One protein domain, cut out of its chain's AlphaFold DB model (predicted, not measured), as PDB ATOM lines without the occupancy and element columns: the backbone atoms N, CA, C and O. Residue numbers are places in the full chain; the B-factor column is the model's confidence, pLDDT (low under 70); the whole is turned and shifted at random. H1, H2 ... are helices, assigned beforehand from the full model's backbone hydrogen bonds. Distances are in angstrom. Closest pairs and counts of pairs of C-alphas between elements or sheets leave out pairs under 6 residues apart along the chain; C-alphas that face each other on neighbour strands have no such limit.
ATOM      1  N   ASN A   2     167.110 188.502 171.004       59.91
ATOM      2  CA  ASN A   2     167.795 187.215 171.034       59.91
ATOM      3  C   ASN A   2     167.571 186.413 169.756       59.91
ATOM      4  O   ASN A   2     166.439 186.068 169.445       59.91
ATOM      5  N   THR A   3     168.661 186.031 169.092       70.50
ATOM      6  CA  THR A   3     168.697 185.088 167.963       70.50
ATOM      7  C   THR A   3     167.888 183.824 168.253       70.50
ATOM      8  O   THR A   3     167.222 183.282 167.379       70.50
ATOM      9  N   LEU A   4     167.874 183.403 169.518       72.38
ATOM     10  CA  LEU A   4     167.094 182.268 169.986       72.38
ATOM     11  C   LEU A   4     165.573 182.461 169.836       72.38
ATOM     12  O   LEU A   4     164.879 181.481 169.606       72.38
ATOM     13  N   PHE A   5     165.048 183.692 169.930       71.00
ATOM     14  CA  PHE A   5     163.613 183.976 169.746       71.00
ATOM     15  C   PHE A   5     163.215 183.801 168.300       71.00
ATOM     16  O   PHE A   5     162.246 183.107 168.009       71.00
ATOM     17  N   THR A   6     164.023 184.344 167.399       71.81
ATOM     18  CA  THR A   6     163.820 184.171 165.968       71.81
ATOM     19  C   THR A   6     163.891 182.695 165.581       71.81
ATOM     20  O   THR A   6     163.019 182.231 164.859       71.81
ATOM     21  N   VAL A   7     164.851 181.928 166.117       75.44
ATOM     22  CA  VAL A   7     164.960 180.481 165.852       75.44
ATOM     23  C   VAL A   7     163.783 179.701 166.443       75.44
ATOM     24  O   VAL A   7     163.224 178.863 165.751       75.44
ATOM     25  N   ALA A   8     163.358 179.975 167.679       74.12
ATOM     26  CA  ALA A   8     162.231 179.275 168.300       74.12
ATOM     27  C   ALA A   8     160.898 179.554 167.588       74.12
ATOM     28  O   ALA A   8     160.118 178.631 167.377       74.12
ATOM     29  N   VAL A   9     160.659 180.803 167.174       71.31
ATOM     30  CA  VAL A   9     159.486 181.176 166.371       71.31
ATOM     31  C   VAL A   9     159.554 180.522 164.993       71.31
ATOM     32  O   VAL A   9     158.560 179.973 164.539       71.31
ATOM     33  N   PHE A  10     160.720 180.516 164.345       70.88
ATOM     34  CA  PHE A  10     160.880 179.900 163.028       70.88
ATOM     35  C   PHE A  10     160.706 178.376 163.076       70.88
ATOM     36  O   PHE A  10     160.028 177.815 162.222       70.88
ATOM     37  N   VAL A  11     161.253 177.707 164.095       76.00
ATOM     38  CA  VAL A  11     161.093 176.259 164.311       76.00
ATOM     39  C   VAL A  11     159.651 175.913 164.690       76.00
ATOM     40  O   VAL A  11     159.125 174.941 164.160       76.00
ATOM     41  N   GLY A  12     158.991 176.712 165.537       68.44
ATOM     42  CA  GLY A  12     157.566 176.549 165.851       68.44
ATOM     43  C   GLY A  12     156.699 176.662 164.597       68.44
ATOM     44  O   GLY A  12     156.016 175.713 164.234       68.44
ATOM     45  N   LEU A  13     156.848 177.752 163.840       65.88
ATOM     46  CA  LEU A  13     156.098 177.987 162.600       65.88
ATOM     47  C   LEU A  13     156.398 176.964 161.491       65.88
ATOM     48  O   LEU A  13     155.498 176.630 160.727       65.88
ATOM     49  N   SER A  14     157.630 176.448 161.404       63.72
ATOM     50  CA  SER A  14     158.001 175.415 160.418       63.72
ATOM     51  C   SER A  14     157.405 174.042 160.738       63.72
ATOM     52  O   SER A  14     157.254 173.220 159.840       63.72
ATOM     53  N   LEU A  15     157.095 173.773 162.010       61.53
ATOM     54  CA  LEU A  15     156.435 172.541 162.456       61.53
ATOM     55  C   LEU A  15     154.907 172.684 162.482       61.53
ATOM     56  O   LEU A  15     154.196 171.681 162.423       61.53
ATOM     57  N   ALA A  16     154.415 173.920 162.560       58.38
ATOM     58  CA  ALA A  16     153.006 174.250 162.670       58.38
ATOM     59  C   ALA A  16     152.243 174.235 161.347       58.38
ATOM     60  O   ALA A  16     151.045 174.471 161.400       58.38
ATOM     61  N   THR A  17     152.866 174.004 160.182       57.16
ATOM     62  CA  THR A  17     152.175 173.950 158.878       57.16
ATOM     63  C   THR A  17     151.289 172.701 158.789       57.16
ATOM     64  O   THR A  17     151.746 171.622 158.395       57.16
ATOM     65  N   PRO A  18     149.985 172.801 159.112       53.75
ATOM     66  CA  PRO A  18     149.084 171.671 159.181       53.75
ATOM     67  C   PRO A  18     148.401 171.598 157.816       53.75
ATOM     68  O   PRO A  18     147.273 172.051 157.640       53.75
ATOM     69  N   VAL A  36     148.062 162.828 166.577       71.44
ATOM     70  CA  VAL A  36     149.417 163.340 166.304       71.44
ATOM     71  C   VAL A  36     149.379 164.848 166.082       71.44
ATOM     72  O   VAL A  36     150.195 165.563 166.653       71.44
ATOM     73  N   ALA A  37     148.376 165.353 165.358       72.94
ATOM     74  CA  ALA A  37     148.179 166.792 165.170       72.94
ATOM     75  C   ALA A  37     147.990 167.532 166.507       72.94
ATOM     76  O   ALA A  37     148.586 168.583 166.741       72.94
ATOM     77  N   ARG A  38     147.212 166.954 167.434       76.88
ATOM     78  CA  ARG A  38     147.053 167.508 168.788       76.88
ATOM     79  C   ARG A  38     148.350 167.460 169.590       76.88
ATOM     80  O   ARG A  38     148.646 168.412 170.305       76.88
ATOM     81  N   LEU A  39     149.121 166.380 169.474       78.00
ATOM     82  CA  LEU A  39     150.393 166.248 170.180       78.00
ATOM     83  C   LEU A  39     151.435 167.248 169.664       78.00
ATOM     84  O   LEU A  39     152.147 167.838 170.471       78.00
ATOM     85  N   LEU A  40     151.480 167.485 168.350       79.06
ATOM     86  CA  LEU A  40     152.335 168.503 167.736       79.06
ATOM     87  C   LEU A  40     152.010 169.899 168.275       79.06
ATOM     88  O   LEU A  40     152.912 170.602 168.715       79.06
ATOM     89  N   LEU A  41     150.724 170.249 168.358       80.75
ATOM     90  CA  LEU A  41     150.279 171.542 168.885       80.75
ATOM     91  C   LEU A  41     150.629 171.708 170.376       80.75
ATOM     92  O   LEU A  41     151.094 172.763 170.801       80.75
ATOM     93  N   VAL A  42     150.465 170.654 171.184       80.50
ATOM     94  CA  VAL A  42     150.845 170.678 172.609       80.50
ATOM     95  C   VAL A  42     152.361 170.799 172.778       80.50
ATOM     96  O   VAL A  42     152.819 171.577 173.614       80.50
ATOM     97  N   LEU A  43     153.148 170.068 171.988       79.31
ATOM     98  CA  LEU A  43     154.609 170.148 172.031       79.31
ATOM     99  C   LEU A  43     155.115 171.522 171.588       79.31
ATOM    100  O   LEU A  43     156.016 172.068 172.223       79.31
ATOM    101  N   GLU A  44     154.501 172.110 170.565       79.62
ATOM    102  CA  GLU A  44     154.803 173.465 170.114       79.62
ATOM    103  C   GLU A  44     154.482 174.498 171.201       79.62
ATOM    104  O   GLU A  44     155.329 175.322 171.545       79.62
ATOM    105  N   LEU A  45     153.302 174.408 171.820       83.81
ATOM    106  CA  LEU A  45     152.896 175.308 172.898       83.81
ATOM    107  C   LEU A  45     153.834 175.214 174.110       83.81
ATOM    108  O   LEU A  45     154.180 176.234 174.713       83.81
ATOM    109  N   VAL A  46     154.272 174.002 174.466       82.38
ATOM    110  CA  VAL A  46     155.231 173.774 175.558       82.38
ATOM    111  C   VAL A  46     156.610 174.332 175.201       82.38
ATOM    112  O   VAL A  46     157.216 175.020 176.026       82.38
ATOM    113  N   ALA A  47     157.090 174.102 173.975       79.12
ATOM    114  CA  ALA A  47     158.360 174.645 173.500       79.12
ATOM    115  C   ALA A  47     158.343 176.181 173.492       79.12
ATOM    116  O   ALA A  47     159.259 176.816 174.015       79.12
ATOM    117  N   PHE A  48     157.262 176.780 172.993       78.00
ATOM    118  CA  PHE A  48     157.050 178.223 172.976       78.00
ATOM    119  C   PHE A  48     157.005 178.820 174.388       78.00
ATOM    120  O   PHE A  48     157.682 179.809 174.675       78.00
ATOM    121  N   SER A  49     156.277 178.180 175.306       81.88
ATOM    122  CA  SER A  49     156.168 178.630 176.698       81.88
ATOM    123  C   SER A  49     157.511 178.560 177.424       81.88
ATOM    124  O   SER A  49     157.915 179.526 178.068       81.88
ATOM    125  N   SER A  50     158.244 177.452 177.276       78.25
ATOM    126  CA  SER A  50     159.591 177.290 177.839       78.25
ATOM    127  C   SER A  50     160.568 178.317 177.262       78.25
ATOM    128  O   SER A  50     161.431 178.845 177.968       78.25
ATOM    129  N   PHE A  51     160.425 178.632 175.977       77.12
ATOM    130  CA  PHE A  51     161.255 179.606 175.296       77.12
ATOM    131  C   PHE A  51     161.020 181.038 175.805       77.12
ATOM    132  O   PHE A  51     161.966 181.751 176.160       77.12
ATOM    133  N   LEU A  52     159.757 181.461 175.900       80.88
ATOM    134  CA  LEU A  52     159.391 182.748 176.489       80.88
ATOM    135  C   LEU A  52     159.826 182.835 177.950       80.88
ATOM    136  O   LEU A  52     160.390 183.849 178.363       80.88
ATOM    137  N   PHE A  53     159.636 181.756 178.706       82.06
ATOM    138  CA  PHE A  53     160.032 181.681 180.104       82.06
ATOM    139  C   PHE A  53     161.544 181.847 180.281       82.06
ATOM    140  O   PHE A  53     161.972 182.601 181.145       82.06
ATOM    141  N   SER A  54     162.372 181.244 179.427       82.00
ATOM    142  CA  SER A  54     163.832 181.412 179.483       82.00
ATOM    143  C   SER A  54     164.271 182.872 179.269       82.00
ATOM    144  O   SER A  54     165.097 183.415 180.014       82.00
ATOM    145  N   ASN A  55     163.642 183.575 178.322       83.00
ATOM    146  CA  ASN A  55     163.905 185.005 178.121       83.00
ATOM    147  C   ASN A  55     163.387 185.856 179.286       83.00
ATOM    148  O   ASN A  55     164.055 186.805 179.705       83.00
ATOM    149  N   PHE A  56     162.226 185.488 179.829       82.50
ATOM    150  CA  PHE A  56     161.622 186.145 180.979       82.50
ATOM    151  C   PHE A  56     162.467 185.973 182.238       82.50
ATOM    152  O   PHE A  56     162.673 186.940 182.956       82.50
ATOM    153  N   VAL A  57     163.028 184.791 182.487       86.88
ATOM    154  CA  VAL A  57     163.915 184.556 183.631       86.88
ATOM    155  C   VAL A  57     165.180 185.397 183.500       86.88
ATOM    156  O   VAL A  57     165.570 186.045 184.459       86.88
ATOM    157  N   THR A  58     165.793 185.477 182.319       85.12
ATOM    158  CA  THR A  58     167.046 186.237 182.151       85.12
ATOM    159  C   THR A  58     166.870 187.738 182.420       85.12
ATOM    160  O   THR A  58     167.699 188.362 183.083       85.12
ATOM    161  N   GLN A  59     165.784 188.334 181.920       84.00
ATOM    162  CA  GLN A  59     165.522 189.771 182.080       84.00
ATOM    163  C   GLN A  59     164.786 190.084 183.386       84.00
ATOM    164  O   GLN A  59     165.108 191.054 184.070       84.00
ATOM    165  N   GLY A  60     163.842 189.229 183.760       82.38
ATOM    166  CA  GLY A  60     163.060 189.320 184.983       82.38
ATOM    167  C   GLY A  60     163.904 189.088 186.227       82.38
ATOM    168  O   GLY A  60     163.730 189.816 187.192       82.38
ATOM    169  N   LEU A  61     164.875 188.169 186.210       85.44
ATOM    170  CA  LEU A  61     165.791 187.979 187.339       85.44
ATOM    171  C   LEU A  61     166.721 189.181 187.516       85.44
ATOM    172  O   LEU A  61     166.981 189.592 188.642       85.44
ATOM    173  N   LYS A  62     167.187 189.779 186.414       83.56
ATOM    174  CA  LYS A  62     167.986 191.007 186.461       83.56
ATOM    175  C   LYS A  62     167.184 192.164 187.065       83.56
ATOM    176  O   LYS A  62     167.659 192.805 187.995       83.56
ATOM    177  N   LEU A  63     165.946 192.356 186.607       86.75
ATOM    178  CA  LEU A  63     165.034 193.362 187.151       86.75
ATOM    179  C   LEU A  63     164.661 193.079 188.614       86.75
ATOM    180  O   LEU A  63     164.645 193.991 189.430       86.75
ATOM    181  N   ALA A  64     164.390 191.822 188.968       83.62
ATOM    182  CA  ALA A  64     164.023 191.421 190.323       83.62
ATOM    183  C   ALA A  64     165.177 191.621 191.310       83.62
ATOM    184  O   ALA A  64     164.946 192.062 192.432       83.62
ATOM    185  N   LEU A  65     166.417 191.344 190.895       85.19
ATOM    186  CA  LEU A  65     167.606 191.626 191.698       85.19
ATOM    187  C   LEU A  65     167.848 193.126 191.854       85.19
ATOM    188  O   LEU A  65     168.189 193.566 192.949       85.19
ATOM    189  N   ASP A  66     167.654 193.910 190.794       84.75
ATOM    190  CA  ASP A  66     167.758 195.366 190.886       84.75
ATOM    191  C   ASP A  66     166.692 195.922 191.845       84.75
ATOM    192  O   ASP A  66     167.024 196.669 192.764       84.75
ATOM    193  N   LEU A  67     165.439 195.468 191.749       83.06
ATOM    194  CA  LEU A  67     164.366 195.849 192.675       83.06
ATOM    195  C   LEU A  67     164.625 195.393 194.115       83.06
ATOM    196  O   LEU A  67     164.395 196.164 195.042       83.06
ATOM    197  N   ALA A  68     165.140 194.180 194.322       81.81
ATOM    198  CA  ALA A  68     165.482 193.682 195.652       81.81
ATOM    199  C   ALA A  68     166.595 194.514 196.315       81.81
ATOM    200  O   ALA A  68     166.559 194.728 197.525       81.81
ATOM    201  N   ARG A  69     167.552 195.031 195.533       77.50
ATOM    202  CA  ARG A  69     168.592 195.952 196.022       77.50
ATOM    203  C   ARG A  69     168.050 197.341 196.345       77.50
ATOM    204  O   ARG A  69     168.504 197.954 197.302       77.50
ATOM    205  N   PHE A  70     167.067 197.836 195.596       75.75
ATOM    206  CA  PHE A  70     166.364 199.070 195.972       75.75
ATOM    207  C   PHE A  70     165.465 198.876 197.199       75.75
ATOM    208  O   PHE A  70     165.214 199.824 197.939       75.75
TER     209      PHE A  70
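AT A GLANCE: This is residues 2 to 18 and 36 to 70 of the 265 residues of an uncharacterized protein of Oryza brachyantha (UniProt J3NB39). A short helix, H1, lies side by side with the first part of a much longer helix, H2, running the opposite way. H2 runs the whole length of a rod of 49 by 21 by 8 A, and its residues 56 to 70 stick out alone beyond a body that spans 30 by 17 by 6 A. The printed part has 52 residues, with two named helices, H1 then H2, and no named strand; its class is all helix. It is only just loose, close to extended, with a radius of gyration of the C-alphas of 14.8 A.

IN THESE COORDINATES: H1 is residues 3 to 15, 18.4 A long from its first C-alpha at (168.697, 185.088, 167.963). H2 is residues 36 to 70, 49.4 A long, and its last C-alpha is at (166.364, 199.070, 195.972). H2 has a kink of 33 degrees near residue 58.

HOW THE PARTS SIT: H1 and H2 touch, H2 with residues 40 to 51 alone; the closest C-alphas, those of Gly 12 and Glu 44, are 5.9 A apart. They run opposite ways at a shallow tilt of 17 degrees. In H1 every O i to N i+4 pair is within hydrogen-bond range, in H2 30 of 31.

THE WHOLE: The C-alphas farthest apart, those of Val 36 and Phe 70, are 49.4 A apart. Residues 19 to 35 are not printed, and C-alphas 18 and 36 are 11.0 A apart across this cut. The pLDDT is under 70 at residue 2 and residues 12 to 18.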